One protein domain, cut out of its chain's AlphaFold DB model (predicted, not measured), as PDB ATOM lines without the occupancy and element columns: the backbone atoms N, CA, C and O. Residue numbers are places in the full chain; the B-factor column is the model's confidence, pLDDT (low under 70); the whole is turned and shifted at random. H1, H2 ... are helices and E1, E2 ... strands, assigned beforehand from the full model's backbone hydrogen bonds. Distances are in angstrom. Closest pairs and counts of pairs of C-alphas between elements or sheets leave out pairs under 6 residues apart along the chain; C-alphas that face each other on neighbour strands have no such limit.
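Overview. This is residues 172 to 325 of the 625 residues of an uncharacterized protein of Bacteroides sp. An279 (UniProt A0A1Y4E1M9). Two strongly twisted four-stranded sheets, E6 E1 E9 E10 and E5 E2 E7 E8, stand face to face as a sandwich, with three short helices gathered at one end. At the other end the hairpin of E3 and E4 makes an arm, and its residues 213 to 218 stick out. The printed part has 154 residues, with three named helices and ten named strands in the order E1 H1 E2 E3 E4 E5 H2 E6 E7 H3 E8 E9 E10. The first sheet is mixed and the second all antiparallel; the class is mixed, helices and strands. The whole is only just compact, close to loose, with a radius of gyration of the C-alphas of 17.6 A and spans of 64 by 37 by 26 A.

Arrangement. Look first at E6, residues 247 to 254, E1, 172 to 178, E9, 303 to 309, and E10, 314 to 319. E1 and E9 are parallel, with N 174 and O 304 2.8 A apart; E6 and E1 are antiparallel, with N 173 and O 252 at 2.8 A. E9 and E10 form a hairpin, with N 305 and O 318 at 2.8 A. Facing this sheet, its strands at 22 degrees to the first, are E5, residues 229 to 234, E2, 197 to 204, E7, 262 to 268, and E8, 289 to 291. Here N 231 and O 202 of E5 and E2 are 2.7 A apart, N 203 and O 263 of E2 and E7 2.7 A, and N 264 and O 290 of E7 and E8 2.8 A. H2, residues 236 to 241, stands at the level of this second sheet, its height 2.0 A. H1, residues 192 to 196, only grazes that sheet and touches H2, the closest C-alphas being those of Ser 194 and Val 236, 6.0 A. H3, residues 273 to 283, touches H1 at Arg 192 and Cys 283, their closest C-alphas, 5.7 A. E3, residues 210 to 214, and E4, 217 to 221, pair with N 214 and O 217 at 2.8 A. Every O i to N i+4 pair is within hydrogen-bond range in H2, 6 of 7 in H3, and 0 of 1 in H1, where 1 of 2 O i to N i+3 pairs is.

Along the chain. Find C-alpha 172 at (45.970, -113.311, 18.133), where E1 begins its 19.0 A. E6 is 22.3 A long, E2 20.8 A, E7 19.9 A and E9 19.2 A. E10 ends at C-alpha 319, (47.291, -103.449, 17.920).

Size, cuts and confidence. The C-alphas of Asn 215 and Glu 274, the two farthest apart, are 64.4 A apart. The printed part has no cut; the links E1 to H1 and E8 to E9 are long. Residues 205 to 207 and 222 to 228 have pLDDT under 70.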
ATOM      1  N   LEU A 172      47.259-113.123  17.473       96.25
ATOM      2  CA  LEU A 172      45.970-113.311  18.133       96.25
ATOM      3  C   LEU A 172      45.093-112.071  17.936       96.25
ATOM      4  O   LEU A 172      45.419-110.980  18.387       96.25
ATOM      5  N   VAL A 173      43.950-112.223  17.284       95.31
ATOM      6  CA  VAL A 173      42.977-111.145  17.100       95.31
ATOM      7  C   VAL A 173      41.826-111.343  18.063       95.31
ATOM      8  O   VAL A 173      41.120-112.351  18.015       95.31
ATOM      9  N   HIS A 174      41.614-110.358  18.918       96.06
ATOM     10  CA  HIS A 174      40.463-110.290  19.789       96.06
ATOM     11  C   HIS A 174      39.334-109.537  19.079       96.06
ATOM     12  O   HIS A 174      39.450-108.342  18.800       96.06
ATOM     13  N   VAL A 175      38.250-110.245  18.763       96.69
ATOM     14  CA  VAL A 175      37.102-109.681  18.053       96.69
ATOM     15  C   VAL A 175      35.974-109.374  19.031       96.69
ATOM     16  O   VAL A 175      35.465-110.280  19.690       96.69
ATOM     17  N   TYR A 176      35.556-108.113  19.080       96.94
ATOM     18  CA  TYR A 176      34.436-107.620  19.873       96.94
ATOM     19  C   TYR A 176      33.231-107.292  18.992       96.94
ATOM     20  O   TYR A 176      33.358-106.800  17.868       96.94
ATOM     21  N   MET A 177      32.056-107.584  19.535       96.94
ATOM     22  CA  MET A 177      30.746-107.296  18.964       96.94
ATOM     23  C   MET A 177      29.980-106.477  19.997       96.94
ATOM     24  O   MET A 177      29.423-107.049  20.942       96.94
ATOM     25  N   SER A 178      30.025-105.155  19.854       96.75
ATOM     26  CA  SER A 178      29.551-104.205  20.856       96.75
ATOM     27  C   SER A 178      28.232-103.585  20.417       96.75
ATOM     28  O   SER A 178      28.191-102.585  19.700       96.75
ATOM     29  N   ASP A 179      27.144-104.190  20.895       96.38
ATOM     30  CA  ASP A 179      25.761-103.788  20.609       96.38
ATOM     31  C   ASP A 179      25.208-102.846  21.694       96.38
ATOM     32  O   ASP A 179      24.024-102.515  21.699       96.38
ATOM     33  N   LYS A 180      26.058-102.451  22.649       95.56
ATOM     34  CA  LYS A 180      25.729-101.610  23.804       95.56
ATOM     35  C   LYS A 180      25.496-100.160  23.379       95.56
ATOM     36  O   LYS A 180      26.119 -99.673  22.441       95.56
ATOM     37  N   ASP A 181      24.610 -99.486  24.101       93.00
ATOM     38  CA  ASP A 181      24.437 -98.038  24.018       93.00
ATOM     39  C   ASP A 181      25.604 -97.313  24.702       93.00
ATOM     40  O   ASP A 181      25.790 -97.432  25.918       93.00
ATOM     41  N   TYR A 182      26.382 -96.574  23.917       90.25
ATOM     42  CA  TYR A 182      27.471 -95.714  24.390       90.25
ATOM     43  C   TYR A 182      27.171 -94.230  24.143       90.25
ATOM     44  O   TYR A 182      27.731 -93.364  24.810       90.25
ATOM     45  N   SER A 183      26.286 -93.936  23.193       82.12
ATOM     46  CA  SER A 183      25.861 -92.593  22.798       82.12
ATOM     47  C   SER A 183      24.781 -92.006  23.711       82.12
ATOM     48  O   SER A 183      24.568 -90.793  23.704       82.12
ATOM     49  N   GLY A 184      24.089 -92.849  24.483       79.44
ATOM     50  CA  GLY A 184      22.901 -92.474  25.250       79.44
ATOM     51  C   GLY A 184      21.643 -92.363  24.383       79.44
ATOM     52  O   GLY A 184      20.661 -91.743  24.794       79.44
ATOM     53  N   TRP A 185      21.675 -92.898  23.159       79.81
ATOM     54  CA  TRP A 185      20.547 -92.895  22.214       79.81
ATOM     55  C   TRP A 185      19.837 -94.233  22.126       79.81
ATOM     56  O   TRP A 185      18.874 -94.374  21.367       79.81
ATOM     57  N   GLY A 186      20.366 -95.219  22.829       85.44
ATOM     58  CA  GLY A 186      19.921 -96.581  22.777       85.44
ATOM     59  C   GLY A 186      18.584 -96.830  23.452       85.44
ATOM     60  O   GLY A 186      17.927 -95.953  24.011       85.44
ATOM     61  N   ILE A 187      18.178 -98.089  23.383       85.38
ATOM     62  CA  ILE A 187      16.943 -98.601  23.966       85.38
ATOM     63  C   ILE A 187      17.333 -99.786  24.842       85.38
ATOM     64  O   ILE A 187      18.021-100.698  24.389       85.38
ATOM     65  N   ASP A 188      16.916 -99.782  26.110       89.12
ATOM     66  CA  ASP A 188      17.232-100.844  27.079       89.12
ATOM     67  C   ASP A 188      18.745-101.122  27.267       89.12
ATOM     68  O   ASP A 188      19.136-102.240  27.608       89.12
ATOM     69  N   GLY A 189      19.606-100.118  27.058       91.50
ATOM     70  CA  GLY A 189      21.070-100.255  27.147       91.50
ATOM     71  C   GLY A 189      21.738-100.846  25.899       91.50
ATOM     72  O   GLY A 189      22.930-101.154  25.929       91.50
ATOM     73  N   TYR A 190      20.984-101.001  24.810       95.19
ATOM     74  CA  TYR A 190      21.462-101.431  23.497       95.19
ATOM     75  C   TYR A 190      21.446-100.274  22.515       95.19
ATOM     76  O   TYR A 190      20.580 -99.409  22.607       95.19
ATOM     77  N   SER A 191      22.327-100.306  21.519       93.62
ATOM     78  CA  SER A 191      22.326 -99.336  20.430       93.62
ATOM     79  C   SER A 191      20.936 -99.200  19.809       93.62
ATOM     80  O   SER A 191      20.229-100.197  19.614       93.62
ATOM     81  N   ARG A 192      20.564 -97.975  19.426       91.12
ATOM     82  CA  ARG A 192      19.282 -97.673  18.766       91.12
ATOM     83  C   ARG A 192      19.025 -98.516  17.515       91.12
ATOM     84  O   ARG A 192      17.878 -98.802  17.190       91.12
ATOM     85  N   PHE A 193      20.080 -98.959  16.833       92.25
ATOM     86  CA  PHE A 193      19.968 -99.765  15.617       92.25
ATOM     87  C   PHE A 193      19.580-101.223  15.888       92.25
ATOM     88  O   PHE A 193      19.204-101.944  14.960       92.25
ATOM     89  N   SER A 194      19.604-101.661  17.150       93.44
ATOM     90  CA  SER A 194      19.316-103.047  17.535       93.44
ATOM     91  C   SER A 194      17.895-103.483  17.170       93.44
ATOM     92  O   SER A 194      17.680-104.634  16.808       93.44
ATOM     93  N   VAL A 195      16.917-102.569  17.175       91.00
ATOM     94  CA  VAL A 195      15.518-102.891  16.819       91.00
ATOM     95  C   VAL A 195      15.326-103.203  15.327       91.00
ATOM     96  O   VAL A 195      14.399-103.936  14.957       91.00
ATOM     97  N   LEU A 196      16.220-102.671  14.487       92.31
ATOM     98  CA  LEU A 196      16.241-102.815  13.028       92.31
ATOM     99  C   LEU A 196      17.266-103.849  12.537       92.31
ATOM    100  O   LEU A 196      17.329-104.120  11.336       92.31
ATOM    101  N   THR A 197      18.042-104.443  13.444       94.31
ATOM    102  CA  THR A 197      19.161-105.331  13.119       94.31
ATOM    103  C   THR A 197      18.887-106.740  13.623       94.31
ATOM    104  O   THR A 197      18.761-106.958  14.824       94.31
ATOM    105  N   ASP A 198      18.819-107.709  12.710       95.31
ATOM    106  CA  ASP A 198      18.730-109.128  13.078       95.31
ATOM    107  C   ASP A 198      20.076-109.609  13.640       95.31
ATOM    108  O   ASP A 198      20.167-110.207  14.715       95.31
ATOM    109  N   GLY A 199      21.151-109.229  12.949       96.19
ATOM    110  CA  GLY A 199      22.521-109.524  13.324       96.19
ATOM    111  C   GLY A 199      23.528-108.857  12.395       96.19
ATOM    112  O   GLY A 199      23.161-108.119  11.480       96.19
ATOM    113  N   TYR A 200      24.811-109.125  12.607       96.38
ATOM    114  CA  TYR A 200      25.858-108.703  11.677       96.38
ATOM    115  C   TYR A 200      27.039-109.662  11.649       96.38
ATOM    116  O   TYR A 200      27.266-110.459  12.558       96.38
ATOM    117  N   PHE A 201      27.817-109.544  10.580       95.06
ATOM    118  CA  PHE A 201      29.019-110.318  10.323       95.06
ATOM    119  C   PHE A 201      30.214-109.380  10.320       95.06
ATOM    120  O   PHE A 201      30.213-108.416   9.560       95.06
ATOM    121  N   ILE A 202      31.249-109.700  11.090       95.25
ATOM    122  CA  ILE A 202      32.577-109.100  10.927       95.25
ATOM    123  C   ILE A 202      33.358-110.022   9.999       95.25
ATOM    124  O   ILE A 202      33.375-111.237  10.204       95.25
ATOM    125  N   LYS A 203      33.983-109.471   8.963       91.75
ATOM    126  CA  LYS A 203      34.600-110.215   7.867       91.75
ATOM    127  C   LYS A 203      36.056-109.809   7.658       91.75
ATOM    128  O   LYS A 203      36.433-108.669   7.906       91.75
ATOM    129  N   ALA A 204      36.856-110.738   7.142       86.56
ATOM    130  CA  ALA A 204      38.197-110.473   6.625       86.56
ATOM    131  C   ALA A 204      38.315-110.897   5.160       86.56
ATOM    132  O   ALA A 204      37.843-111.968   4.752       86.56
ATOM    133  N   LEU A 205      39.008-110.068   4.379       66.88
ATOM    134  CA  LEU A 205      39.492-110.431   3.052       66.88
ATOM    135  C   LEU A 205      40.678-111.390   3.260       66.88
ATOM    136  O   LEU A 205      41.688-110.993   3.834       66.88
ATOM    137  N   LYS A 206      40.542-112.652   2.826       65.56
ATOM    138  CA  LYS A 206      41.563-113.726   2.890       65.56
ATOM    139  C   LYS A 206      41.893-114.246   4.299       65.56
ATOM    140  O   LYS A 206      42.874-113.851   4.908       65.56
ATOM    141  N   ALA A 207      41.108-115.161   4.842       65.69
ATOM    142  CA  ALA A 207      41.380-115.701   6.174       65.69
ATOM    143  C   ALA A 207      41.900-117.135   6.181       65.69
ATOM    144  O   ALA A 207      42.504-117.518   7.170       65.69
ATOM    145  N   LYS A 208      41.685-117.920   5.114       72.00
ATOM    146  CA  LYS A 208      42.129-119.318   5.093       72.00
ATOM    147  C   LYS A 208      43.655-119.389   5.130       72.00
ATOM    148  O   LYS A 208      44.328-119.097   4.138       72.00
ATOM    149  N   ASN A 209      44.172-119.779   6.284       78.94
ATOM    150  CA  ASN A 209      45.592-119.758   6.577       78.94
ATOM    151  C   ASN A 209      46.299-120.993   5.995       78.94
ATOM    152  O   ASN A 209      45.860-122.134   6.189       78.94
ATOM    153  N   ASN A 210      47.422-120.778   5.310       87.31
ATOM    154  CA  ASN A 210      48.290-121.846   4.828       87.31
ATOM    155  C   ASN A 210      49.766-121.497   5.068       87.31
ATOM    156  O   ASN A 210      50.247-120.433   4.686       87.31
ATOM    157  N   VAL A 211      50.497-122.420   5.686       90.62
ATOM    158  CA  VAL A 211      51.951-122.343   5.837       90.62
ATOM    159  C   VAL A 211      52.590-123.327   4.864       90.62
ATOM    160  O   VAL A 211      52.218-124.506   4.822       90.62
ATOM    161  N   ARG A 212      53.553-122.837   4.084       90.31
ATOM    162  CA  ARG A 212      54.400-123.623   3.173       90.31
ATOM    163  C   ARG A 212      55.853-123.489   3.574       90.31
ATOM    164  O   ARG A 212      56.210-122.549   4.274       90.31
ATOM    165  N   PHE A 213      56.677-124.416   3.110       88.81
ATOM    166  CA  PHE A 213      58.101-124.439   3.392       88.81
ATOM    167  C   PHE A 213      58.871-124.402   2.074       88.81
ATOM    168  O   PHE A 213      58.716-125.278   1.231       88.81
ATOM    169  N   GLU A 214      59.714-123.390   1.909       81.44
ATOM    170  CA  GLU A 214      60.564-123.211   0.736       81.44
ATOM    171  C   GLU A 214      62.017-123.076   1.193       81.44
ATOM    172  O   GLU A 214      62.357-122.248   2.043       81.44
ATOM    173  N   ASN A 215      62.906-123.914   0.654       75.81
ATOM    174  CA  ASN A 215      64.338-123.926   1.006       75.81
ATOM    175  C   ASN A 215      64.628-124.057   2.521       75.81
ATOM    176  O   ASN A 215      65.648-123.573   3.022       75.81
ATOM    177  N   GLY A 216      63.733-124.724   3.257       71.06
ATOM    178  CA  GLY A 216      63.869-124.936   4.699       71.06
ATOM    179  C   GLY A 216      63.506-123.726   5.562       71.06
ATOM    180  O   GLY A 216      63.816-123.742   6.747       71.06
ATOM    181  N   ASN A 217      62.858-122.705   4.999       81.69
ATOM    182  CA  ASN A 217      62.178-121.644   5.743       81.69
ATOM    183  C   ASN A 217      60.674-121.741   5.476       81.69
ATOM    184  O   ASN A 217      60.278-122.172   4.395       81.69
ATOM    185  N   PHE A 218      59.838-121.331   6.426       84.56
ATOM    186  CA  PHE A 218      58.403-121.248   6.179       84.56
ATOM    187  C   PHE A 218      58.008-119.894   5.581       84.56
ATOM    188  O   PHE A 218      58.645-118.870   5.827       84.56
ATOM    189  N   SER A 219      56.931-119.904   4.809       86.12
ATOM    190  CA  SER A 219      56.273-118.739   4.227       86.12
ATOM    191  C   SER A 219      54.770-118.844   4.447       86.12
ATOM    192  O   SER A 219      54.204-119.942   4.407       86.12
ATOM    193  N   PHE A 220      54.123-117.701   4.625       85.38
ATOM    194  CA  PHE A 220      52.679-117.620   4.790       85.38
ATOM    195  C   PHE A 220      52.016-117.385   3.441       85.38
ATOM    196  O   PHE A 220      52.434-116.527   2.665       85.38
ATOM    197  N   ASN A 221      50.981-118.162   3.159       72.81
ATOM    198  CA  ASN A 221      50.162-118.005   1.977       72.81
ATOM    199  C   ASN A 221      48.689-117.994   2.391       72.81
ATOM    200  O   ASN A 221      48.248-118.793   3.214       72.81
ATOM    201  N   TYR A 222      47.915-117.113   1.771       66.19
ATOM    202  CA  TYR A 222      46.459-117.132   1.841       66.19
ATOM    203  C   TYR A 222      45.938-117.679   0.519       66.19
ATOM    204  O   TYR A 222      45.401-116.962  -0.326       66.19
ATOM    205  N   SER A 223      46.190-118.963   0.283       53.19
ATOM    206  CA  SER A 223      45.766-119.625  -0.941       53.19
ATOM    207  C   SER A 223      44.308-120.072  -0.801       53.19
ATOM    208  O   SER A 223      43.996-120.873   0.077       53.19
ATOM    209  N   GLU A 224      43.453-119.624  -1.728       54.69
ATOM    210  CA  GLU A 224      42.117-120.183  -2.016       54.69
ATOM    211  C   GLU A 224      40.936-119.695  -1.155       54.69
ATOM    212  O   GLU A 224      40.227-120.488  -0.531       54.69
ATOM    213  N   GLN A 225      40.622-118.398  -1.196       57.66
ATOM    214  CA  GLN A 225      39.298-117.928  -0.774       57.66
ATOM    215  C   GLN A 225      38.685-117.002  -1.830       57.66
ATOM    216  O   GLN A 225      39.222-115.940  -2.125       57.66
ATOM    217  N   LEU A 226      37.571-117.443  -2.428       49.16
ATOM    218  CA  LEU A 226      36.822-116.696  -3.451       49.16
ATOM    219  C   LEU A 226      35.848-115.668  -2.845       49.16
ATOM    220  O   LEU A 226      35.356-114.808  -3.568       49.16
ATOM    221  N   SER A 227      35.553-115.756  -1.542       59.00
ATOM    222  CA  SER A 227      34.591-114.897  -0.841       59.00
ATOM    223  C   SER A 227      35.098-114.468   0.537       59.00
ATOM    224  O   SER A 227      35.917-115.160   1.146       59.00
ATOM    225  N   ASN A 228      34.562-113.352   1.040       65.31
ATOM    226  CA  ASN A 228      34.857-112.820   2.373       65.31
ATOM    227  C   ASN A 228      34.569-113.865   3.461       65.31
ATOM    228  O   ASN A 228      33.536-114.536   3.428       65.31
ATOM    229  N   TYR A 229      35.481-113.991   4.421       76.75
ATOM    230  CA  TYR A 229      35.367-114.936   5.526       76.75
ATOM    231  C   TYR A 229      34.784-114.264   6.757       76.75
ATOM    232  O   TYR A 229      35.241-113.184   7.121       76.75
ATOM    233  N   ASN A 230      33.826-114.911   7.418       85.62
ATOM    234  CA  ASN A 230      33.268-114.408   8.669       85.62
ATOM    235  C   ASN A 230      34.269-114.660   9.804       85.62
ATOM    236  O   ASN A 230      34.604-115.802  10.094       85.62
ATOM    237  N   LEU A 231      34.747-113.597  10.440       89.38
ATOM    238  CA  LEU A 231      35.517-113.674  11.679       89.38
ATOM    239  C   LEU A 231      34.610-113.867  12.886       89.38
ATOM    240  O   LEU A 231      34.944-114.640  13.779       89.38
ATOM    241  N   ALA A 232      33.482-113.158  12.896       93.06
ATOM    242  CA  ALA A 232      32.502-113.181  13.964       93.06
ATOM    243  C   ALA A 232      31.093-112.965  13.412       93.06
ATOM    244  O   ALA A 232      30.912-112.354  12.354       93.06
ATOM    245  N   ILE A 233      30.106-113.467  14.149       93.44
ATOM    246  CA  ILE A 233      28.681-113.315  13.861       93.44
ATOM    247  C   ILE A 233      28.011-112.856  15.156       93.44
ATOM    248  O   ILE A 233      28.152-113.521  16.182       93.44
ATOM    249  N   SER A 234      27.304-111.730  15.107       95.50
ATOM    250  CA  SER A 234      26.507-111.209  16.219       95.50
ATOM    251  C   SER A 234      25.022-111.421  15.940       95.50
ATOM    252  O   SER A 234      24.538-111.029  14.881       95.50
ATOM    253  N   GLU A 235      24.296-112.006  16.894       95.56
ATOM    254  CA  GLU A 235      22.833-112.153  16.867       95.56
ATOM    255  C   GLU A 235      22.178-111.016  17.671       95.56
ATOM    256  O   GLU A 235      21.740-111.204  18.810       95.56
ATOM    257  N   VAL A 236      22.174-109.808  17.103       96.44
ATOM    258  CA  VAL A 236      21.773-108.567  17.790       96.44
ATOM    259  C   VAL A 236      20.335-108.637  18.300       96.44
ATOM    260  O   VAL A 236      20.093-108.361  19.478       96.44
ATOM    261  N   LEU A 237      19.390-109.064  17.455       94.75
ATOM    262  CA  LEU A 237      17.978-109.139  17.834       94.75
ATOM    263  C   LEU A 237      17.780-110.094  19.012       94.75
ATOM    264  O   LEU A 237      17.170-109.716  20.008       94.75
ATOM    265  N   THR A 238      18.350-111.297  18.925       95.00
ATOM    266  CA  THR A 238      18.283-112.307  19.988       95.00
ATOM    267  C   THR A 238      18.888-111.791  21.290       95.00
ATOM    268  O   THR A 238      18.323-112.011  22.363       95.00
ATOM    269  N   LYS A 239      20.038-111.103  21.232       95.12
ATOM    270  CA  LYS A 239      20.662-110.519  22.428       95.12
ATOM    271  C   LYS A 239      19.737-109.511  23.096       95.12
ATOM    272  O   LYS A 239      19.497-109.629  24.298       95.12
ATOM    273  N   TRP A 240      19.193-108.581  22.315       94.69
ATOM    274  CA  TRP A 240      18.300-107.541  22.806       94.69
ATOM    275  C   TRP A 240      17.003-108.123  23.388       94.69
ATOM    276  O   TRP A 240      16.661-107.827  24.535       94.69
ATOM    277  N   THR A 241      16.314-109.015  22.665       93.50
ATOM    278  CA  THR A 241      15.037-109.592  23.122       93.50
ATOM    279  C   THR A 241      15.190-110.475  24.354       93.50
ATOM    280  O   THR A 241      14.333-110.447  25.239       93.50
ATOM    281  N   ASP A 242      16.286-111.231  24.441       95.50
ATOM    282  CA  ASP A 242      16.565-112.122  25.573       95.50
ATOM    283  C   ASP A 242      17.264-111.399  26.739       95.50
ATOM    284  O   ASP A 242      17.565-112.029  27.756       95.50
ATOM    285  N   LYS A 243      17.555-110.096  26.600       93.19
ATOM    286  CA  LYS A 243      18.339-109.287  27.550       93.19
ATOM    287  C   LYS A 243      19.674-109.937  27.932       93.19
ATOM    288  O   LYS A 243      20.037-110.004  29.109       93.19
ATOM    289  N   LYS A 244      20.406-110.438  26.933       95.62
ATOM    290  CA  LYS A 244      21.766-110.982  27.101       95.62
ATOM    291  C   LYS A 244      22.772-109.849  27.354       95.62
ATOM    292  O   LYS A 244      22.399-108.690  27.518       95.62
ATOM    293  N   ALA A 245      24.058-110.175  27.450       94.25
ATOM    294  CA  ALA A 245      25.087-109.140  27.467       94.25
ATOM    295  C   ALA A 245      25.149-108.466  26.077       94.25
ATOM    296  O   ALA A 245      25.229-109.188  25.079       94.25
ATOM    297  N   PRO A 246      25.122-107.122  25.998       94.06
ATOM    298  CA  PRO A 246      25.149-106.404  24.721       94.06
ATOM    299  C   PRO A 246      26.526-106.460  24.044       94.06
ATOM    300  O   PRO A 246      26.628-106.342  22.829       94.06
ATOM    301  N   THR A 247      27.583-106.690  24.822       94.25
ATOM    302  CA  THR A 247      28.934-106.917  24.312       94.25
ATOM    303  C   THR A 247      29.252-108.409  24.363       94.25
ATOM    304  O   THR A 247      29.154-109.040  25.420       94.25
ATOM    305  N   SER A 248      29.671-108.978  23.234       94.25
ATOM    306  CA  SER A 248      30.261-110.320  23.166       94.25
ATOM    307  C   SER A 248      31.648-110.272  22.539       94.25
ATOM    308  O   SER A 248      32.001-109.299  21.874       94.25
ATOM    309  N   TYR A 249      32.429-111.333  22.725       94.88
ATOM    310  CA  TYR A 249      33.788-111.408  22.207       94.88
ATOM    311  C   TYR A 249      34.177-112.831  21.801       94.88
ATOM    312  O   TYR A 249      33.536-113.801  22.212       94.88
ATOM    313  N   LEU A 250      35.217-112.936  20.978       95.12
ATOM    314  CA  LEU A 250      35.875-114.184  20.593       95.12
ATOM    315  C   LEU A 250      37.329-113.926  20.187       95.12
ATOM    316  O   LEU A 250      37.745-112.778  20.024       95.12
ATOM    317  N   TYR A 251      38.088-114.994  19.959       94.94
ATOM    318  CA  TYR A 251      39.472-114.905  19.495       94.94
ATOM    319  C   TYR A 251      39.633-115.559  18.132       94.94
ATOM    320  O   TYR A 251      38.974-116.553  17.846       94.94
ATOM    321  N   ARG A 252      40.528-115.027  17.305       93.25
ATOM    322  CA  ARG A 252      40.934-115.615  16.026       93.25
ATOM    323  C   ARG A 252      42.448-115.626  15.921       93.25
ATOM    324  O   ARG A 252      43.072-114.603  16.189       93.25
ATOM    325  N   ALA A 253      43.037-116.737  15.493       92.25
ATOM    326  CA  ALA A 253      44.457-116.759  15.157       92.25
ATOM    327  C   ALA A 253      44.632-116.489  13.661       92.25
ATOM    328  O   ALA A 253      44.113-117.227  12.822       92.25
ATOM    329  N   LEU A 254      45.355-115.426  13.316       90.75
ATOM    330  CA  LEU A 254      45.621-115.070  11.922       90.75
ATOM    331  C   LEU A 254      47.112-115.182  11.638       90.75
ATOM    332  O   LEU A 254      47.933-114.731  12.439       90.75
ATOM    333  N   LEU A 255      47.480-115.740  10.486       90.88
ATOM    334  CA  LEU A 255      48.853-115.619  10.005       90.88
ATOM    335  C   LEU A 255      49.213-114.141   9.736       90.88
ATOM    336  O   LEU A 255      48.324-113.283   9.717       90.88
ATOM    337  N   PRO A 256      50.503-113.832   9.553       90.44
ATOM    338  CA  PRO A 256      50.929-112.488   9.199       90.44
ATOM    339  C   PRO A 256      50.489-112.047   7.800       90.44
ATOM    340  O   PRO A 256      50.656-112.786   6.827       90.44
ATOM    341  N   GLU A 257      49.994-110.814   7.695       87.25
ATOM    342  CA  GLU A 257      49.611-110.169   6.435       87.25
ATOM    343  C   GLU A 257      49.788-108.650   6.533       87.25
ATOM    344  O   GLU A 257      49.340-108.015   7.490       87.25
ATOM    345  N   GLU A 258      50.400-108.055   5.510       88.06
ATOM    346  CA  GLU A 258      50.463-106.602   5.361       88.06
ATOM    347  C   GLU A 258      49.117-106.040   4.891       88.06
ATOM    348  O   GLU A 258      48.470-106.604   4.006       88.06
ATOM    349  N   SER A 259      48.730-104.871   5.414       86.88
ATOM    350  CA  SER A 259      47.519-104.150   4.991       86.88
ATOM    351  C   SER A 259      46.246-104.999   5.100       86.88
ATOM    352  O   SER A 259      45.431-105.065   4.171       86.88
ATOM    353  N   LYS A 260      46.068-105.669   6.242       87.31
ATOM    354  CA  LYS A 260      44.924-106.547   6.476       87.31
ATOM    355  C   LYS A 260      43.622-105.745   6.520       87.31
ATOM    356  O   LYS A 260      43.435-104.907   7.393       87.31
ATOM    357  N   GLY A 261      42.707-106.039   5.599       87.88
ATOM    358  CA  GLY A 261      41.388-105.407   5.544       87.88
ATOM    359  C   GLY A 261      40.314-106.181   6.298       87.88
ATOM    360  O   GLY A 261      40.152-107.393   6.095       87.88
ATOM    361  N   PHE A 262      39.536-105.454   7.098       92.31
ATOM    362  CA  PHE A 262      38.348-105.956   7.776       92.31
ATOM    363  C   PHE A 262      37.108-105.200   7.299       92.31
ATOM    364  O   PHE A 262      37.177-104.039   6.893       92.31
ATOM    365  N   SER A 263      35.961-105.866   7.323       93.88
ATOM    366  CA  SER A 263      34.685-105.264   6.945       93.88
ATOM    367  C   SER A 263      33.557-105.783   7.820       93.88
ATOM    368  O   SER A 263      33.714-106.794   8.505       93.88
ATOM    369  N   PHE A 264      32.407-105.124   7.792       94.75
ATOM    370  CA  PHE A 264      31.191-105.628   8.412       94.75
ATOM    371  C   PHE A 264      30.030-105.639   7.424       94.75
ATOM    372  O   PHE A 264      30.008-104.856   6.481       94.75
ATOM    373  N   HIS A 265      29.079-106.538   7.664       95.50
ATOM    374  CA  HIS A 265      27.792-106.589   6.976       95.50
ATOM    375  C   HIS A 265      26.674-106.724   8.002       95.50
ATOM    376  O   HIS A 265      26.671-107.695   8.763       95.50
ATOM    377  N   ILE A 266      25.720-105.801   8.001       95.31
ATOM    378  CA  ILE A 266      24.543-105.826   8.868       95.31
ATOM    379  C   ILE A 266      23.376-106.475   8.134       95.31
ATOM    380  O   ILE A 266      22.954-106.032   7.064       95.31
ATOM    381  N   GLN A 267      22.812-107.500   8.763       95.25
ATOM    382  CA  GLN A 267      21.569-108.115   8.344       95.25
ATOM    383  C   GLN A 267      20.401-107.339   8.954       95.25
ATOM    384  O   GLN A 267      20.119-107.420  10.151       95.25
ATOM    385  N   LYS A 268      19.710-106.577   8.103       92.88
ATOM    386  CA  LYS A 268      18.481-105.878   8.482       92.88
ATOM    387  C   LYS A 268      17.403-106.879   8.881       92.88
ATOM    388  O   LYS A 268      17.252-107.933   8.266       92.88
ATOM    389  N   ARG A 269      16.628-106.510   9.893       90.88
ATOM    390  CA  ARG A 269      15.461-107.271  10.323       90.88
ATOM    391  C   ARG A 269      14.379-107.230   9.245       90.88
ATOM    392  O   ARG A 269      14.023-106.160   8.756       90.88
ATOM    393  N   GLU A 270      13.807-108.386   8.927       89.88
ATOM    394  CA  GLU A 270      12.638-108.460   8.051       89.88
ATOM    395  C   GLU A 270      11.396-107.955   8.799       89.88
ATOM    396  O   GLU A 270      10.881-108.597   9.718       89.88
ATOM    397  N   LEU A 271      10.919-106.773   8.412       88.38
ATOM    398  CA  LEU A 271       9.717-106.134   8.940       88.38
ATOM    399  C   LEU A 271       8.786-105.759   7.779       88.38
ATOM    400  O   LEU A 271       9.278-105.442   6.693       88.38
ATOM    401  N   PRO A 272       7.452-105.753   7.974       91.75
ATOM    402  CA  PRO A 272       6.565-105.162   6.981       91.75
ATOM    403  C   PRO A 272       6.942-103.683   6.764       91.75
ATOM    404  O   PRO A 272       7.296-103.021   7.748       91.75
ATOM    405  N   PRO A 273       6.857-103.152   5.527       87.12
ATOM    406  CA  PRO A 273       7.379-101.823   5.187       87.12
ATOM    407  C   PRO A 273       6.908-100.708   6.125       87.12
ATOM    408  O   PRO A 273       7.718 -99.949   6.634       87.12
ATOM    409  N   GLU A 274       5.620-100.697   6.475       87.44
ATOM    410  CA  GLU A 274       5.027 -99.729   7.407       87.44
ATOM    411  C   GLU A 274       5.716 -99.676   8.785       87.44
ATOM    412  O   GLU A 274       5.892 -98.598   9.355       87.44
ATOM    413  N   TYR A 275       6.151-100.823   9.318       86.81
ATOM    414  CA  TYR A 275       6.876-100.881  10.588       86.81
ATOM    415  C   TYR A 275       8.334-100.487  10.404       86.81
ATOM    416  O   TYR A 275       8.863 -99.749  11.231       86.81
ATOM    417  N   TYR A 276       8.976-100.961   9.334       85.81
ATOM    418  CA  TYR A 276      10.364-100.616   9.036       85.81
ATOM    419  C   TYR A 276      10.528 -99.100   8.869       85.81
ATOM    420  O   TYR A 276      11.356 -98.501   9.553       85.81
ATOM    421  N   ASP A 277       9.674 -98.472   8.059       84.19
ATOM    422  CA  ASP A 277       9.683 -97.029   7.810       84.19
ATOM    423  C   ASP A 277       9.418 -96.247   9.099       84.19
ATOM    424  O   ASP A 277      10.049 -95.225   9.358       84.19
ATOM    425  N   THR A 278       8.523 -96.750   9.957       87.31
ATOM    426  CA  THR A 278       8.277 -96.149  11.274       87.31
ATOM    427  C   THR A 278       9.522 -96.214  12.157       87.31
ATOM    428  O   THR A 278       9.898 -95.206  12.746       87.31
ATOM    429  N   PHE A 279      10.197 -97.360  12.249       88.00
ATOM    430  CA  PHE A 279      11.405 -97.480  13.066       88.00
ATOM    431  C   PHE A 279      12.569 -96.658  12.513       88.00
ATOM    432  O   PHE A 279      13.261 -96.017  13.300       88.00
ATOM    433  N   ILE A 280      12.765 -96.620  11.192       86.38
ATOM    434  CA  ILE A 280      13.792 -95.783  10.556       86.38
ATOM    435  C   ILE A 280      13.583 -94.308  10.902       86.38
ATOM    436  O   ILE A 280      14.547 -93.651  11.288       86.38
ATOM    437  N   LYS A 281      12.336 -93.808  10.897       85.75
ATOM    438  CA  LYS A 281      12.034 -92.429  11.328       85.75
ATOM    439  C   LYS A 281      12.538 -92.106  12.738       85.75
ATOM    440  O   LYS A 281      12.831 -90.948  13.000       85.75
ATOM    441  N   PHE A 282      12.641 -93.093  13.634       82.88
ATOM    442  CA  PHE A 282      13.063 -92.900  15.029       82.88
ATOM    443  C   PHE A 282      14.492 -93.361  15.340       82.88
ATOM    444  O   PHE A 282      15.061 -92.914  16.338       82.88
ATOM    445  N   CYS A 283      15.069 -94.243  14.523       85.81
ATOM    446  CA  CYS A 283      16.420 -94.787  14.705       85.81
ATOM    447  C   CYS A 283      17.457 -94.114  13.795       85.81
ATOM    448  O   CYS A 283      18.645 -94.168  14.107       85.81
ATOM    449  N   GLY A 284      17.006 -93.455  12.726       84.94
ATOM    450  CA  GLY A 284      17.846 -92.937  11.651       84.94
ATOM    451  C   GLY A 284      18.168 -94.013  10.613       84.94
ATOM    452  O   GLY A 284      18.129 -95.217  10.894       84.94
ATOM    453  N   GLU A 285      18.486 -93.582   9.394       83.19
ATOM    454  CA  GLU A 285      19.057 -94.473   8.384       83.19
ATOM    455  C   GLU A 285      20.491 -94.867   8.753       83.19
ATOM    456  O   GLU A 285      21.238 -94.092   9.360       83.19
ATOM    457  N   PHE A 286      20.872 -96.084   8.367       86.62
ATOM    458  CA  PHE A 286      22.191 -96.640   8.630       86.62
ATOM    459  C   PHE A 286      22.671 -97.513   7.470       86.62
ATOM    460  O   PHE A 286      21.876 -98.177   6.784       86.62
ATOM    461  N   ASP A 287      23.988 -97.535   7.290       86.81
ATOM    462  CA  ASP A 287      24.657 -98.343   6.280       86.81
ATOM    463  C   ASP A 287      24.679 -99.819   6.668       86.81
ATOM    464  O   ASP A 287      24.889-100.189   7.820       86.81
ATOM    465  N   THR A 288      24.478-100.703   5.694       91.69
ATOM    466  CA  THR A 288      24.537-102.155   5.930       91.69
ATOM    467  C   THR A 288      25.912-102.751   5.688       91.69
ATOM    468  O   THR A 288      26.110-103.933   5.948       91.69
ATOM    469  N   GLU A 289      26.842-101.976   5.150       93.50
ATOM    470  CA  GLU A 289      28.193-102.407   4.812       93.50
ATOM    471  C   GLU A 289      29.170-101.335   5.273       93.50
ATOM    472  O   GLU A 289      28.894-100.145   5.141       93.50
ATOM    473  N   GLY A 290      30.336-101.758   5.743       91.19
ATOM    474  CA  GLY A 290      31.431-100.844   6.035       91.19
ATOM    475  C   GLY A 290      32.762-101.571   6.133       91.19
ATOM    476  O   GLY A 290      32.820-102.799   6.222       91.19
ATOM    477  N   THR A 291      33.849-100.813   6.080       91.62
ATOM    478  CA  THR A 291      35.227-101.320   6.129       91.62
ATOM    479  C   THR A 291      36.004-100.623   7.227       91.62
ATOM    480  O   THR A 291      35.719 -99.473   7.540       91.62
ATOM    481  N   SER A 292      37.010-101.295   7.784       88.06
ATOM    482  CA  SER A 292      37.949-100.631   8.682       88.06
ATOM    483  C   SER A 292      38.729 -99.559   7.921       88.06
ATOM    484  O   SER A 292      39.242 -99.813   6.831       88.06
ATOM    485  N   GLU A 293      38.846 -98.368   8.502       83.62
ATOM    486  CA  GLU A 293      39.653 -97.286   7.917       83.62
ATOM    487  C   GLU A 293      41.154 -97.590   8.003       83.62
ATOM    488  O   GLU A 293      41.934 -97.233   7.119       83.62
ATOM    489  N   ILE A 294      41.556 -98.293   9.065       86.69
ATOM    490  CA  ILE A 294      42.935 -98.708   9.312       86.69
ATOM    491  C   ILE A 294      43.148-100.117   8.748       86.69
ATOM    492  O   ILE A 294      42.358-101.033   8.991       86.69
ATOM    493  N   LEU A 295      44.255-100.285   8.020       88.12
ATOM    494  CA  LEU A 295      44.730-101.557   7.475       88.12
ATOM    495  C   LEU A 295      46.040-101.940   8.180       88.12
ATOM    496  O   LEU A 295      47.113-101.563   7.702       88.12
ATOM    497  N   PRO A 296      45.993-102.625   9.339       87.38
ATOM    498  CA  PRO A 296      47.201-102.946  10.087       87.38
ATOM    499  C   PRO A 296      48.095-103.942   9.340       87.38
ATOM    500  O   PRO A 296      47.633-104.765   8.544       87.38
ATOM    501  N   GLU A 297      49.385-103.900   9.659       91.50
ATOM    502  CA  GLU A 297      50.287-105.023   9.432       91.50
ATOM    503  C   GLU A 297      50.075-106.030  10.562       91.50
ATOM    504  O   GLU A 297      50.407-105.765  11.714       91.50
ATOM    505  N   ILE A 298      49.483-107.177  10.244       91.81
ATOM    506  CA  ILE A 298      49.340-108.266  11.203       91.81
ATOM    507  C   ILE A 298      50.669-109.016  11.249       91.81
ATOM    508  O   ILE A 298      51.059-109.641  10.267       91.81
ATOM    509  N   SER A 299      51.363-108.964  12.384       94.31
ATOM    510  CA  SER A 299      52.648-109.651  12.605       94.31
ATOM    511  C   SER A 299      52.525-110.865  13.535       94.31
ATOM    512  O   SER A 299      51.641-110.919  14.390       94.31
ATOM    513  N   SER A 300      53.440-111.834  13.408       94.88
ATOM    514  CA  SER A 300      53.525-112.997  14.308       94.88
ATOM    515  C   SER A 300      53.726-112.576  15.762       94.88
ATOM    516  O   SER A 300      54.431-111.599  16.022       94.88
ATOM    517  N   ASN A 301      53.184-113.357  16.702       95.50
ATOM    518  CA  ASN A 301      53.396-113.155  18.139       95.50
ATOM    519  C   ASN A 301      52.979-111.755  18.630       95.50
ATOM    520  O   ASN A 301      53.611-111.157  19.500       95.50
ATOM    521  N   LYS A 302      51.928-111.208  18.016       96.50
ATOM    522  CA  LYS A 302      51.297-109.937  18.376       96.50
ATOM    523  C   LYS A 302      49.803-110.128  18.565       96.50
ATOM    524  O   LYS A 302      49.210-111.018  17.953       96.50
ATOM    525  N   GLN A 303      49.209-109.268  19.385       96.50
ATOM    526  CA  GLN A 303      47.775-109.259  19.629       96.50
ATOM    527  C   GLN A 303      47.129-108.010  19.031       96.50
ATOM    528  O   GLN A 303      47.717-106.930  19.052       96.50
ATOM    529  N   TYR A 304      45.912-108.150  18.514       96.38
ATOM    530  CA  TYR A 304      45.143-107.069  17.895       96.38
ATOM    531  C   TYR A 304      43.709-107.058  18.414       96.38
ATOM    532  O   TYR A 304      43.206-108.062  18.918       96.38
ATOM    533  N   VAL A 305      43.038-105.925  18.250       96.31
ATOM    534  CA  VAL A 305      41.617-105.729  18.526       96.31
ATOM    535  C   VAL A 305      40.904-105.439  17.213       96.31
ATOM    536  O   VAL A 305      41.343-104.584  16.445       96.31
ATOM    537  N   VAL A 306      39.785-106.122  16.981       96.56
ATOM    538  CA  VAL A 306      38.797-105.784  15.949       96.56
ATOM    539  C   VAL A 306      37.461-105.607  16.655       96.56
ATOM    540  O   VAL A 306      36.951-106.556  17.237       96.56
ATOM    541  N   ASN A 307      36.891-104.410  16.639       96.56
ATOM    542  CA  ASN A 307      35.682-104.092  17.387       96.56
ATOM    543  C   ASN A 307      34.624-103.481  16.471       96.56
ATOM    544  O   ASN A 307      34.832-102.387  15.946       96.56
ATOM    545  N   MET A 308      33.498-104.173  16.300       96.56
ATOM    546  CA  MET A 308      32.311-103.565  15.708       96.56
ATOM    547  C   MET A 308      31.533-102.831  16.799       96.56
ATOM    548  O   MET A 308      30.956-103.467  17.682       96.56
ATOM    549  N   ILE A 309      31.496-101.505  16.708       95.88
ATOM    550  CA  ILE A 309      30.719-100.635  17.590       95.88
ATOM    551  C   ILE A 309      29.439-100.282  16.843       95.88
ATOM    552  O   ILE A 309      29.421 -99.351  16.034       95.88
ATOM    553  N   LEU A 310      28.367-101.034  17.104       94.75
ATOM    554  CA  LEU A 310      27.087-100.836  16.418       94.75
ATOM    555  C   LEU A 310      26.551 -99.417  16.637       94.75
ATOM    556  O   LEU A 310      25.986 -98.824  15.729       94.75
ATOM    557  N   ASP A 311      26.796 -98.848  17.816       91.38
ATOM    558  CA  ASP A 311      26.252 -97.549  18.200       91.38
ATOM    559  C   ASP A 311      26.835 -96.353  17.441       91.38
ATOM    560  O   ASP A 311      26.136 -95.371  17.199       91.38
ATOM    561  N   ALA A 312      28.083 -96.476  16.991       90.62
ATOM    562  CA  ALA A 312      28.724 -95.511  16.101       90.62
ATOM    563  C   ALA A 312      28.699 -95.958  14.630       90.62
ATOM    564  O   ALA A 312      29.096 -95.190  13.758       90.62
ATOM    565  N   MET A 313      28.255 -97.190  14.342       90.25
ATOM    566  CA  MET A 313      28.370 -97.837  13.028       90.25
ATOM    567  C   MET A 313      29.823 -97.923  12.525       90.25
ATOM    568  O   MET A 313      30.089 -97.801  11.331       90.25
ATOM    569  N   GLN A 314      30.771 -98.148  13.442       92.44
ATOM    570  CA  GLN A 314      32.211 -98.135  13.162       92.44
ATOM    571  C   GLN A 314      32.869 -99.491  13.424       92.44
ATOM    572  O   GLN A 314      32.562-100.171  14.406       92.44
ATOM    573  N   LEU A 315      33.837 -99.848  12.573       94.81
ATOM    574  CA  LEU A 315      34.703-101.014  12.750       94.81
ATOM    575  C   LEU A 315      36.123-100.566  13.092       94.81
ATOM    576  O   LEU A 315      36.899-100.171  12.219       94.81
ATOM    577  N   VAL A 316      36.468-100.665  14.371       94.94
ATOM    578  CA  VAL A 316      37.759-100.224  14.902       94.94
ATOM    579  C   VAL A 316      38.759-101.368  14.873       94.94
ATOM    580  O   VAL A 316      38.460-102.475  15.324       94.94
ATOM    581  N   VAL A 317      39.963-101.096  14.367       94.62
ATOM    582  CA  VAL A 317      41.053-102.071  14.276       94.62
ATOM    583  C   VAL A 317      42.349-101.456  14.791       94.62
ATOM    584  O   VAL A 317      42.741-100.383  14.334       94.62
ATOM    585  N   MET A 318      43.027-102.133  15.722       94.25
ATOM    586  CA  MET A 318      44.299-101.666  16.295       94.25
ATOM    587  C   MET A 318      45.146-102.804  16.886       94.25
ATOM    588  O   MET A 318      44.620-103.870  17.197       94.25
ATOM    589  N   GLU A 319      46.452-102.582  17.071       95.06
ATOM    590  CA  GLU A 319      47.291-103.449  17.920       95.06
ATOM    591  C   GLU A 319      46.818-103.346  19.377       95.06
ATOM    592  O   GLU A 319      46.414-102.271  19.820       95.06
ATOM    593  N   TYR A 320      46.831-104.461  20.107       94.31
ATOM    594  CA  TYR A 320      46.320-104.554  21.472       94.31
ATOM    595  C   TYR A 320      47.166-103.698  22.437       94.31
ATOM    596  O   TYR A 320      48.353-103.978  22.625       94.31
ATOM    597  N   PRO A 321      46.591-102.660  23.073       91.06
ATOM    598  CA  PRO A 321      47.330-101.817  24.013       91.06
ATOM    599  C   PRO A 321      47.662-102.537  25.330       91.06
ATOM    600  O   PRO A 321      46.848-103.298  25.841       91.06
ATOM    601  N   ALA A 322      48.803-102.213  25.948       86.56
ATOM    602  CA  ALA A 322      49.259-102.846  27.198       86.56
ATOM    603  C   ALA A 322      48.284-102.710  28.393       86.56
ATOM    604  O   ALA A 322      48.244-103.583  29.246       86.56
ATOM    605  N   ASP A 323      47.472-101.646  28.437       86.44
ATOM    606  CA  ASP A 323      46.461-101.400  29.484       86.44
ATOM    607  C   ASP A 323      45.040-101.340  28.893       86.44
ATOM    608  O   ASP A 323      44.208-100.493  29.262       86.44
ATOM    609  N   TYR A 324      44.776-102.185  27.895       91.19
ATOM    610  CA  TYR A 324      43.505-102.179  27.189       91.19
ATOM    611  C   TYR A 324      42.349-102.564  28.111       91.19
ATOM    612  O   TYR A 324      42.307-103.629  28.721       91.19
ATOM    613  N   ASN A 325      41.357-101.681  28.170       92.94
ATOM    614  CA  ASN A 325      40.065-101.964  28.762       92.94
ATOM    615  C   ASN A 325      39.014-101.667  27.702       92.94
ATOM    616  O   ASN A 325      38.872-100.517  27.289       92.94
TER     617      ASN A 325